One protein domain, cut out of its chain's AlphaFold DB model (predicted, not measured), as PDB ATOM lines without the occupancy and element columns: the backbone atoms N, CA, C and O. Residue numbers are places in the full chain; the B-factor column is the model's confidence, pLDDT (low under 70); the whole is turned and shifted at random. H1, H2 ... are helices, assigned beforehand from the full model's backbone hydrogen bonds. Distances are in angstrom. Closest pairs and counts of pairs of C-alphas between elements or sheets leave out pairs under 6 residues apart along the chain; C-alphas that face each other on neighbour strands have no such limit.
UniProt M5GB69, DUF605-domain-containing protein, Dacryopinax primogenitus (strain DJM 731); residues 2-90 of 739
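What this domain is: This is residues 2 to 90 of the 739 residues of the protein "DUF605-domain-containing protein" of Dacryopinax primogenitus (strain DJM 731) (UniProt M5GB69). Three lengthwise helices, H1, H2 and H3, run in alternating ways with their centres in a triangle, and the long first stretch, residues 2 to 24, passes lengthwise along the open side between H1 and H3. H2 packs on both H1 and H3, and the short H4 sits near the end where H2 begins and H3 ends. The printed part has 89 residues with four named helices, H1, H2, H3 and H4 in that order along the chain, and no named strand; the class is all helix. The whole is compact, with a radius of gyration of the C-alphas of 12.9 A, and its outline is a rod spanning 45 by 21 by 18 A.

Where its parts are: The printed part begins with residues 2 to 24, which hold no named element; residues 14 to 16 and 19 to 21 are short helical runs without a name. H1 is residues 25 to 34, 14.5 A from first to last C-alpha, and begins with C-alpha 25 at (76.733, 46.332, -179.892). H2 is residues 39 to 53, 20.6 A long. H3 is residues 62 to 81, the longest helix at 28.7 A, and its C-alpha 62 is at (64.462, 34.134, -181.246). H4 is residues 86 to 89, and ends with C-alpha 89 at (61.675, 62.063, -167.233).

How they stand to each other: H1 and H2 are a helical hairpin: they touch at a shallow tilt of 9 degrees, opposite ways, and their closest C-alphas, those of Ala 31 and Ala 42, are 4.1 A apart. H2 and H3 are a second helical hairpin, touching at a shallow tilt of 28 degrees, opposite ways; their closest C-alphas, those of Ala 50 and Ile 68, are 6.3 A apart. H1 and H3 are apart, and so are H1 and H4. H4 is close but not clearly touching H2, the closest C-alphas, those of Val 40 and Ala 87, being 6.9 A apart. H4 is also close but not clearly touching H3, with the C-alphas of Lys 79 and Ile 88, the closest, 7.0 A apart. In H1, H2 and H3 every O i to N i+4 pair is within hydrogen-bond range; H4 is too short for such a pair.

The domain as a whole: The two C-alphas farthest apart are those of Pro 2 and His 60, 45.8 A. The printed part has no cut. The links from H1 to H2 and from H3 to H4 are tight, the link from H2 to H3 is short, and no link between helices is long. The mean pLDDT of the printed part is 88.7; residues 2 to 6 and residue 9 are under 70.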
ATOM      1  N   PRO A   2      73.081  62.914-151.526       40.84
ATOM      2  CA  PRO A   2      72.298  61.685-151.643       40.84
ATOM      3  C   PRO A   2      73.205  60.543-152.143       40.84
ATOM      4  O   PRO A   2      74.239  60.823-152.764       40.84
ATOM      5  N   PRO A   3      72.866  59.266-151.892       48.94
ATOM      6  CA  PRO A   3      73.575  58.159-152.521       48.94
ATOM      7  C   PRO A   3      73.441  58.276-154.046       48.94
ATOM      8  O   PRO A   3      72.340  58.477-154.558       48.94
ATOM      9  N   LYS A   4      74.559  58.154-154.775       57.81
ATOM     10  CA  LYS A   4      74.538  58.071-156.244       57.81
ATOM     11  C   LYS A   4      73.643  56.886-156.619       57.81
ATOM     12  O   LYS A   4      73.928  55.768-156.195       57.81
ATOM     13  N   ALA A   5      72.578  57.125-157.380       62.56
ATOM     14  CA  ALA A   5      71.653  56.070-157.772       62.56
ATOM     15  C   ALA A   5      72.394  55.012-158.608       62.56
ATOM     16  O   ALA A   5      72.879  55.292-159.706       62.56
ATOM     17  N   MET A   6      72.556  53.813-158.044       62.34
ATOM     18  CA  MET A   6      73.325  52.740-158.668       62.34
ATOM     19  C   MET A   6      72.438  51.932-159.609       62.34
ATOM     20  O   MET A   6      71.405  51.399-159.210       62.34
ATOM     21  N   LEU A   7      72.883  51.818-160.857       72.25
ATOM     22  CA  LEU A   7      72.274  50.941-161.847       72.25
ATOM     23  C   LEU A   7      72.370  49.455-161.442       72.25
ATOM     24  O   LEU A   7      73.315  49.075-160.741       72.25
ATOM     25  N   PRO A   8      71.460  48.586-161.932       73.06
ATOM     26  CA  PRO A   8      71.557  47.147-161.706       73.06
ATOM     27  C   PRO A   8      72.910  46.604-162.194       73.06
ATOM     28  O   PRO A   8      73.393  46.971-163.268       73.06
ATOM     29  N   ALA A   9      73.538  45.720-161.415       65.75
ATOM     30  CA  ALA A   9      74.936  45.331-161.637       65.75
ATOM     31  C   ALA A   9      75.203  44.709-163.026       65.75
ATOM     32  O   ALA A   9      76.241  44.983-163.645       65.75
ATOM     33  N   ASN A  10      74.258  43.899-163.513       81.00
ATOM     34  CA  ASN A  10      74.386  43.062-164.704       81.00
ATOM     35  C   ASN A  10      73.794  43.739-165.956       81.00
ATOM     36  O   ASN A  10      72.635  43.510-166.294       81.00
ATOM     37  N   ILE A  11      74.584  44.586-166.628       84.44
ATOM     38  CA  ILE A  11      74.266  45.074-167.984       84.44
ATOM     39  C   ILE A  11      74.423  43.905-168.973       84.44
ATOM     40  O   ILE A  11      75.429  43.199-168.872       84.44
ATOM     41  N   PRO A  12      73.494  43.702-169.932       85.88
ATOM     42  CA  PRO A  12      73.648  42.684-170.973       85.88
ATOM     43  C   PRO A  12      74.975  42.859-171.724       85.88
ATOM     44  O   PRO A  12      75.325  43.959-172.148       85.88
ATOM     45  N   SER A  13      75.743  41.776-171.853       86.88
ATOM     46  CA  SER A  13      77.104  41.839-172.394       86.88
ATOM     47  C   SER A  13      77.111  42.144-173.890       86.88
ATOM     48  O   SER A  13      76.526  41.404-174.677       86.88
ATOM     49  N   SER A  14      77.871  43.165-174.293       85.31
ATOM     50  CA  SER A  14      78.131  43.515-175.698       85.31
ATOM     51  C   SER A  14      78.722  42.354-176.511       85.31
ATOM     52  O   SER A  14      78.443  42.236-177.703       85.31
ATOM     53  N   ALA A  15      79.494  41.471-175.868       81.69
ATOM     54  CA  ALA A  15      80.069  40.273-176.482       81.69
ATOM     55  C   ALA A  15      79.053  39.130-176.678       81.69
ATOM     56  O   ALA A  15      79.317  38.214-177.447       81.69
ATOM     57  N   ALA A  16      77.897  39.192-176.008       85.25
ATOM     58  CA  ALA A  16      76.774  38.270-176.191       85.25
ATOM     59  C   ALA A  16      75.715  38.820-177.172       85.25
ATOM     60  O   ALA A  16      74.605  38.302-177.228       85.25
ATOM     61  N   CYS A  17      76.034  39.883-177.918       87.44
ATOM     62  CA  CYS A  17      75.144  40.475-178.910       87.44
ATOM     63  C   CYS A  17      75.051  39.582-180.168       87.44
ATOM     64  O   CYS A  17      76.070  39.403-180.841       87.44
ATOM     65  N   PRO A  18      73.855  39.083-180.547       88.56
ATOM     66  CA  PRO A  18      73.671  38.259-181.743       88.56
ATOM     67  C   PRO A  18      74.102  38.968-183.032       88.56
ATOM     68  O   PRO A  18      74.071  40.200-183.131       88.56
ATOM     69  N   THR A  19      74.461  38.199-184.061       88.75
ATOM     70  CA  THR A  19      74.990  38.728-185.334       88.75
ATOM     71  C   THR A  19      74.000  39.642-186.062       88.75
ATOM     72  O   THR A  19      74.413  40.676-186.588       88.75
ATOM     73  N   SER A  20      72.698  39.342-186.008       89.19
ATOM     74  CA  SER A  20      71.607  40.203-186.499       89.19
ATOM     75  C   SER A  20      71.563  41.587-185.832       89.19
ATOM     76  O   SER A  20      71.060  42.545-186.415       89.19
ATOM     77  N   LEU A  21      72.100  41.702-184.613       91.88
ATOM     78  CA  LEU A  21      72.078  42.899-183.771       91.88
ATOM     79  C   LEU A  21      73.436  43.622-183.711       91.88
ATOM     80  O   LEU A  21      73.603  44.578-182.954       91.88
ATOM     81  N   LYS A  22      74.405  43.243-184.556       91.94
ATOM     82  CA  LYS A  22      75.748  43.853-184.610       91.94
ATOM     83  C   LYS A  22      75.770  45.404-184.665       91.94
ATOM     84  O   LYS A  22      76.686  45.968-184.065       91.94
ATOM     85  N   PRO A  23      74.790  46.122-185.266       93.31
ATOM     86  CA  PRO A  23      74.714  47.589-185.189       93.31
ATOM     87  C   PRO A  23      74.501  48.180-183.783       93.31
ATOM     88  O   PRO A  23      74.880  49.328-183.561       93.31
ATOM     89  N   ILE A  24      73.919  47.439-182.828       94.38
ATOM     90  CA  ILE A  24      73.618  47.959-181.476       94.38
ATOM     91  C   ILE A  24      74.703  47.659-180.435       94.38
ATOM     92  O   ILE A  24      74.805  48.367-179.431       94.38
ATOM     93  N   ALA A  25      75.564  46.672-180.703       94.25
ATOM     94  CA  ALA A  25      76.733  46.332-179.892       94.25
ATOM     95  C   ALA A  25      77.584  47.543-179.428       94.25
ATOM     96  O   ALA A  25      77.921  47.581-178.240       94.25
ATOM     97  N   PRO A  26      77.910  48.562-180.265       94.62
ATOM     98  CA  PRO A  26      78.646  49.743-179.801       94.62
ATOM     99  C   PRO A  26      77.938  50.527-178.689       94.62
ATOM    100  O   PRO A  26      78.611  51.016-177.784       94.62
ATOM    101  N   PHE A  27      76.607  50.643-178.710       95.94
ATOM    102  CA  PHE A  27      75.862  51.375-177.678       95.94
ATOM    103  C   PHE A  27      75.788  50.582-176.368       95.94
ATOM    104  O   PHE A  27      76.000  51.152-175.298       95.94
ATOM    105  N   VAL A  28      75.596  49.259-176.445       95.62
ATOM    106  CA  VAL A  28      75.654  48.367-175.271       95.62
ATOM    107  C   VAL A  28      77.045  48.400-174.625       95.62
ATOM    108  O   VAL A  28      77.159  48.503-173.404       95.62
ATOM    109  N   GLN A  29      78.111  48.404-175.434       95.19
ATOM    110  CA  GLN A  29      79.485  48.542-174.945       95.19
ATOM    111  C   GLN A  29      79.702  49.873-174.209       95.19
ATOM    112  O   GLN A  29      80.241  49.875-173.103       95.19
ATOM    113  N   ARG A  30      79.252  51.005-174.772       95.88
ATOM    114  CA  ARG A  30      79.384  52.308-174.098       95.88
ATOM    115  C   ARG A  30      78.561  52.392-172.812       95.88
ATOM    116  O   ARG A  30      79.057  52.945-171.835       95.88
ATOM    117  N   ALA A  31      77.373  51.785-172.758       95.50
ATOM    118  CA  ALA A  31      76.606  51.683-171.516       95.50
ATOM    119  C   ALA A  31      77.381  50.944-170.412       95.50
ATOM    120  O   ALA A  31      77.449  51.421-169.280       95.50
ATOM    121  N   ALA A  32      78.009  49.811-170.748       93.94
ATOM    122  CA  ALA A  32      78.817  49.031-169.811       93.94
ATOM    123  C   ALA A  32      80.022  49.815-169.259       93.94
ATOM    124  O   ALA A  32      80.345  49.675-168.079       93.94
ATOM    125  N   GLU A  33      80.643  50.657-170.090       93.56
ATOM    126  CA  GLU A  33      81.771  51.521-169.720       93.56
ATOM    127  C   GLU A  33      81.358  52.698-168.820       93.56
ATOM    128  O   GLU A  33      82.054  52.990-167.849       93.56
ATOM    129  N   VAL A  34      80.235  53.374-169.107       94.19
ATOM    130  CA  VAL A  34      79.866  54.617-168.395       94.19
ATOM    131  C   VAL A  34      78.975  54.413-167.168       94.19
ATOM    132  O   VAL A  34      78.864  55.342-166.373       94.19
ATOM    133  N   LYS A  35      78.413  53.213-166.937       92.12
ATOM    134  CA  LYS A  35      77.435  52.924-165.858       92.12
ATOM    135  C   LYS A  35      77.829  53.370-164.440       92.12
ATOM    136  O   LYS A  35      76.956  53.579-163.602       92.12
ATOM    137  N   THR A  36      79.126  53.479-164.149       90.38
ATOM    138  CA  THR A  36      79.673  53.931-162.853       90.38
ATOM    139  C   THR A  36      79.970  55.437-162.824       90.38
ATOM    140  O   THR A  36      79.810  56.092-161.785       90.38
ATOM    141  N   ALA A  37      80.377  56.004-163.961       91.19
ATOM    142  CA  ALA A  37      80.667  57.422-164.127       91.19
ATOM    143  C   ALA A  37      79.369  58.239-164.213       91.19
ATOM    144  O   ALA A  37      79.127  59.099-163.359       91.19
ATOM    145  N   ASP A  38      78.516  57.902-165.181       92.75
ATOM    146  CA  ASP A  38      77.214  58.510-165.432       92.75
ATOM    147  C   ASP A  38      76.160  57.422-165.754       92.75
ATOM    148  O   ASP A  38      76.143  56.863-166.858       92.75
ATOM    149  N   PRO A  39      75.269  57.092-164.798       92.69
ATOM    150  CA  PRO A  39      74.237  56.082-165.012       92.69
ATOM    151  C   PRO A  39      73.100  56.557-165.933       92.69
ATOM    152  O   PRO A  39      72.414  55.729-166.530       92.69
ATOM    153  N   VAL A  40      72.905  57.871-166.087       93.69
ATOM    154  CA  VAL A  40      71.875  58.456-166.956       93.69
ATOM    155  C   VAL A  40      72.267  58.243-168.411       93.69
ATOM    156  O   VAL A  40      71.483  57.711-169.197       93.69
ATOM    157  N   VAL A  41      73.512  58.570-168.768       94.94
ATOM    158  CA  VAL A  41      74.040  58.324-170.116       94.94
ATOM    159  C   VAL A  41      74.054  56.821-170.423       94.94
ATOM    160  O   VAL A  41      73.674  56.431-171.524       94.94
ATOM    161  N   ALA A  42      74.385  55.957-169.453       95.00
ATOM    162  CA  ALA A  42      74.306  54.502-169.639       95.00
ATOM    163  C   ALA A  42      72.876  54.003-169.931       95.00
ATOM    164  O   ALA A  42      72.696  53.154-170.807       95.00
ATOM    165  N   TYR A  43      71.859  54.547-169.250       95.31
ATOM    166  CA  TYR A  43      70.450  54.277-169.557       95.31
ATOM    167  C   TYR A  43      70.102  54.701-170.994       95.31
ATOM    168  O   TYR A  43      69.568  53.894-171.754       95.31
ATOM    169  N   TRP A  44      70.471  55.914-171.416       95.81
ATOM    170  CA  TRP A  44      70.175  56.398-172.772       95.81
ATOM    171  C   TRP A  44      70.945  55.649-173.874       95.81
ATOM    172  O   TRP A  44      70.394  55.419-174.952       95.81
ATOM    173  N   CYS A  45      72.161  55.164-173.600       96.12
ATOM    174  CA  CYS A  45      72.868  54.228-174.479       96.12
ATOM    175  C   CYS A  45      72.068  52.935-174.713       96.12
ATOM    176  O   CYS A  45      71.902  52.514-175.859       96.12
ATOM    177  N   LEU A  46      71.548  52.312-173.649       95.25
ATOM    178  CA  LEU A  46      70.732  51.097-173.767       95.25
ATOM    179  C   LEU A  46      69.358  51.376-174.389       95.25
ATOM    180  O   LEU A  46      68.862  50.548-175.149       95.25
ATOM    181  N   TYR A  47      68.775  52.553-174.149       95.38
ATOM    182  CA  TYR A  47      67.543  52.987-174.807       95.38
ATOM    183  C   TYR A  47      67.735  53.099-176.328       95.38
ATOM    184  O   TYR A  47      66.911  52.587-177.088       95.38
ATOM    185  N   ASN A  48      68.854  53.672-176.793       95.25
ATOM    186  CA  ASN A  48      69.173  53.698-178.224       95.25
ATOM    187  C   ASN A  48      69.415  52.290-178.787       95.25
ATOM    188  O   ASN A  48      68.946  51.969-179.878       95.25
ATOM    189  N   ALA A  49      70.106  51.429-178.029       95.12
ATOM    190  CA  ALA A  49      70.324  50.034-178.405       95.12
ATOM    191  C   ALA A  49      68.996  49.269-178.570       95.12
ATOM    192  O   ALA A  49      68.841  48.523-179.532       95.12
ATOM    193  N   ALA A  50      68.012  49.499-177.696       94.75
ATOM    194  CA  ALA A  50      66.666  48.956-177.855       94.75
ATOM    195  C   ALA A  50      65.952  49.555-179.083       94.75
ATOM    196  O   ALA A  50      65.515  48.802-179.951       94.75
ATOM    197  N   ARG A  51      65.898  50.892-179.215       94.12
ATOM    198  CA  ARG A  51      65.252  51.603-180.342       94.12
ATOM    199  C   ARG A  51      65.738  51.105-181.708       94.12
ATOM    200  O   ARG A  51      64.925  50.877-182.598       94.12
ATOM    201  N   LEU A  52      67.049  50.923-181.859       93.94
ATOM    202  CA  LEU A  52      67.677  50.420-183.084       93.94
ATOM    203  C   LEU A  52      67.586  48.890-183.221       93.94
ATOM    204  O   LEU A  52      67.590  48.374-184.333       93.94
ATOM    205  N   GLY A  53      67.506  48.159-182.108       93.31
ATOM    206  CA  GLY A  53      67.504  46.697-182.080       93.31
ATOM    207  C   GLY A  53      66.141  46.055-182.350       93.31
ATOM    208  O   GLY A  53      66.083  45.030-183.025       93.31
ATOM    209  N   LEU A  54      65.043  46.671-181.893       92.81
ATOM    210  CA  LEU A  54      63.673  46.200-182.152       92.81
ATOM    211  C   LEU A  54      63.379  45.935-183.649       92.81
ATOM    212  O   LEU A  54      62.918  44.836-183.953       92.81
ATOM    213  N   PRO A  55      63.655  46.855-184.601       92.88
ATOM    214  CA  PRO A  55      63.406  46.603-186.026       92.88
ATOM    215  C   PRO A  55      64.384  45.600-186.666       92.88
ATOM    216  O   PRO A  55      64.097  45.074-187.740       92.88
ATOM    217  N   LEU A  56      65.526  45.313-186.028       90.62
ATOM    218  CA  LEU A  56      66.501  44.320-186.495       90.62
ATOM    219  C   LEU A  56      66.174  42.894-186.011       90.62
ATOM    220  O   LEU A  56      66.553  41.923-186.668       90.62
ATOM    221  N   ALA A  57      65.441  42.753-184.901       89.31
ATOM    222  CA  ALA A  57      65.013  41.476-184.326       89.31
ATOM    223  C   ALA A  57      63.863  40.830-185.136       89.31
ATOM    224  O   ALA A  57      62.693  40.846-184.745       89.31
ATOM    225  N   LYS A  58      64.211  40.258-186.298       88.00
ATOM    226  CA  LYS A  58      63.284  39.632-187.260       88.00
ATOM    227  C   LYS A  58      62.372  38.578-186.620       88.00
ATOM    228  O   LYS A  58      62.704  37.931-185.631       88.00
ATOM    229  N   SER A  59      61.223  38.328-187.251       80.88
ATOM    230  CA  SER A  59      60.182  37.416-186.745       80.88
ATOM    231  C   SER A  59      60.659  35.986-186.441       80.88
ATOM    232  O   SER A  59      60.112  35.376-185.524       80.88
ATOM    233  N   HIS A  60      61.678  35.479-187.137       84.50
ATOM    234  CA  HIS A  60      62.284  34.159-186.916       84.50
ATOM    235  C   HIS A  60      63.469  34.154-185.932       84.50
ATOM    236  O   HIS A  60      63.870  33.085-185.482       84.50
ATOM    237  N   ASP A  61      64.034  35.313-185.591       90.38
ATOM    238  CA  ASP A  61      65.245  35.404-184.772       90.38
ATOM    239  C   ASP A  61      64.887  35.452-183.277       90.38
ATOM    240  O   ASP A  61      64.642  36.509-182.690       90.38
ATOM    241  N   ALA A  62      64.779  34.272-182.665       91.88
ATOM    242  CA  ALA A  62      64.462  34.134-181.246       91.88
ATOM    243  C   ALA A  62      65.601  34.623-180.330       91.88
ATOM    244  O   ALA A  62      65.326  35.143-179.247       91.88
ATOM    245  N   GLU A  63      66.857  34.501-180.768       92.12
ATOM    246  CA  GLU A  63      68.038  34.904-180.000       92.12
ATOM    247  C   GLU A  63      68.138  36.432-179.925       92.12
ATOM    248  O   GLU A  63      68.236  36.994-178.831       92.12
ATOM    249  N   ALA A  64      67.987  37.122-181.062       92.69
ATOM    250  CA  ALA A  64      67.910  38.578-181.112       92.69
ATOM    251  C   ALA A  64      66.770  39.112-180.237       92.69
ATOM    252  O   ALA A  64      66.990  40.007-179.424       92.69
ATOM    253  N   LYS A  65      65.560  38.543-180.340       92.31
ATOM    254  CA  LYS A  65      64.429  38.959-179.493       92.31
ATOM    255  C   LYS A  65      64.717  38.776-178.006       92.31
ATOM    256  O   LYS A  65      64.401  39.675-177.234       92.31
ATOM    257  N   HIS A  66      65.315  37.654-177.601       93.19
ATOM    258  CA  HIS A  66      65.659  37.425-176.198       93.19
ATOM    259  C   HIS A  66      66.723  38.418-175.703       93.19
ATOM    260  O   HIS A  66      66.596  38.962-174.610       93.19
ATOM    261  N   TYR A  67      67.723  38.737-176.526       94.25
ATOM    262  CA  TYR A  67      68.728  39.748-176.194       94.25
ATOM    263  C   TYR A  67      68.124  41.161-176.053       94.25
ATOM    264  O   TYR A  67      68.466  41.891-175.121       94.25
ATOM    265  N   ILE A  68      67.169  41.537-176.915       93.88
ATOM    266  CA  ILE A  68      66.407  42.792-176.781       93.88
ATOM    267  C   ILE A  68      65.530  42.792-175.519       93.88
ATOM    268  O   ILE A  68      65.517  43.781-174.791       93.88
ATOM    269  N   ASP A  69      64.845  41.690-175.215       93.06
ATOM    270  CA  ASP A  69      64.047  41.505-173.996       93.06
ATOM    271  C   ASP A  69      64.893  41.673-172.714       93.06
ATOM    272  O   ASP A  69      64.471  42.349-171.773       93.06
ATOM    273  N   LEU A  70      66.136  41.173-172.703       94.19
ATOM    274  CA  LEU A  70      67.096  41.422-171.621       94.19
ATOM    275  C   LEU A  70      67.489  42.908-171.499       94.19
ATOM    276  O   LEU A  70      67.595  43.414-170.381       94.19
ATOM    277  N   ILE A  71      67.664  43.630-172.616       94.69
ATOM    278  CA  ILE A  71      67.909  45.086-172.600       94.69
ATOM    279  C   ILE A  71      66.688  45.840-172.049       94.69
ATOM    280  O   ILE A  71      66.853  46.734-171.220       94.69
ATOM    281  N   VAL A  72      65.466  45.481-172.456       94.50
ATOM    282  CA  VAL A  72      64.232  46.152-172.003       94.50
ATOM    283  C   VAL A  72      64.004  45.944-170.502       94.50
ATOM    284  O   VAL A  72      63.843  46.925-169.777       94.50
ATOM    285  N   LYS A  73      64.121  44.710-169.998       93.56
ATOM    286  CA  LYS A  73      64.027  44.407-168.553       93.56
ATOM    287  C   LYS A  73      65.083  45.144-167.724       93.56
ATOM    288  O   LYS A  73      64.824  45.581-166.597       93.56
ATOM    289  N   TYR A  74      66.280  45.322-168.288       93.25
ATOM    290  CA  TYR A  74      67.318  46.144-167.675       93.25
ATOM    291  C   TYR A  74      66.928  47.631-167.639       93.25
ATOM    292  O   TYR A  74      67.108  48.279-166.607       93.25
ATOM    293  N   LEU A  75      66.366  48.176-168.724       93.69
ATOM    294  CA  LEU A  75      65.891  49.564-168.800       93.69
ATOM    295  C   LEU A  75      64.752  49.852-167.810       93.69
ATOM    296  O   LEU A  75      64.785  50.888-167.154       93.69
ATOM    297  N   GLU A  76      63.793  48.941-167.643       92.44
ATOM    298  CA  GLU A  76      62.693  49.054-166.667       92.44
ATOM    299  C   GLU A  76      63.222  49.131-165.224       92.44
ATOM    300  O   GLU A  76      62.871  50.032-164.450       92.44
ATOM    301  N   SER A  77      64.147  48.228-164.891       90.81
ATOM    302  CA  SER A  77      64.842  48.197-163.597       90.81
ATOM    303  C   SER A  77      65.664  49.474-163.361       90.81
ATOM    304  O   SER A  77      65.651  50.052-162.275       90.81
ATOM    305  N   SER A  78      66.350  49.949-164.403       89.94
ATOM    306  CA  SER A  78      67.200  51.146-164.371       89.94
ATOM    307  C   SER A  78      66.397  52.435-164.227       89.94
ATOM    308  O   SER A  78      66.758  53.291-163.427       89.94
ATOM    309  N   LYS A  79      65.278  52.561-164.949       90.56
ATOM    310  CA  LYS A  79      64.362  53.702-164.848       90.56
ATOM    311  C   LYS A  79      63.786  53.832-163.439       90.56
ATOM    312  O   LYS A  79      63.649  54.941-162.939       90.56
ATOM    313  N   SER A  80      63.514  52.700-162.789       89.12
ATOM    314  CA  SER A  80      63.064  52.650-161.395       89.12
ATOM    315  C   SER A  80      64.160  53.103-160.420       89.12
ATOM    316  O   SER A  80      63.892  53.891-159.518       89.12
ATOM    317  N   ALA A  81      65.411  52.673-160.631       88.75
ATOM    318  CA  ALA A  81      66.556  53.096-159.817       88.75
ATOM    319  C   ALA A  81      66.915  54.587-159.994       88.75
ATOM    320  O   ALA A  81      67.341  55.233-159.040       88.75
ATOM    321  N   LEU A  82      66.728  55.140-161.197       88.06
ATOM    322  CA  LEU A  82      67.049  56.529-161.548       88.06
ATOM    323  C   LEU A  82      65.839  57.486-161.491       88.06
ATOM    324  O   LEU A  82      65.934  58.619-161.953       88.06
ATOM    325  N   ALA A  83      64.708  57.069-160.910       84.56
ATOM    326  CA  ALA A  83      63.441  57.813-160.948       84.56
ATOM    327  C   ALA A  83      63.465  59.209-160.280       84.56
ATOM    328  O   ALA A  83      62.544  59.996-160.489       84.56
ATOM    329  N   GLY A  84      64.492  59.525-159.484       84.19
ATOM    330  CA  GLY A  84      64.698  60.859-158.906       84.19
ATOM    331  C   GLY A  84      65.421  61.858-159.825       84.19
ATOM    332  O   GLY A  84      65.491  63.039-159.491       84.19
ATOM    333  N   GLU A  85      65.966  61.408-160.958       89.88
ATOM    334  CA  GLU A  85      66.807  62.223-161.836       89.88
ATOM    335  C   GLU A  85      65.994  62.812-163.001       89.88
ATOM    336  O   GLU A  85      65.441  62.080-163.826       89.88
ATOM    337  N   LYS A  86      65.960  64.148-163.123       90.69
ATOM    338  CA  LYS A  86      65.166  64.841-164.160       90.69
ATOM    339  C   LYS A  86      65.475  64.360-165.580       90.69
ATOM    340  O   LYS A  86      64.559  64.206-166.378       90.69
ATOM    341  N   ALA A  87      66.738  64.052-165.867       89.06
ATOM    342  CA  ALA A  87      67.220  63.569-167.162       89.06
ATOM    343  C   ALA A  87      66.728  62.152-167.560       89.06
ATOM    344  O   ALA A  87      67.192  61.603-168.556       89.06
ATOM    345  N   ILE A  88      65.820  61.539-166.789       91.00
ATOM    346  CA  ILE A  88      65.115  60.286-167.123       91.00
ATOM    347  C   ILE A  88      63.631  60.535-167.455       91.00
ATOM    348  O   ILE A  88      63.014  59.740-168.168       91.00
ATOM    349  N   SER A  89      63.054  61.634-166.958       89.81
ATOM    350  CA  SER A  89      61.675  62.063-167.233       89.81
ATOM    351  C   SER A  89      61.569  63.142-168.313       89.81
ATOM    352  O   SER A  89      60.557  63.211-169.001       89.81
ATOM    353  N   ASP A  90      62.591  63.988-168.429       91.44
ATOM    354  CA  ASP A  90      62.633  65.185-169.267       91.44
ATOM    355  C   ASP A  90      63.644  64.986-170.405       91.44
ATOM    356  O   ASP A  90      64.823  64.701-170.169       91.44
TER     357      ASP A  90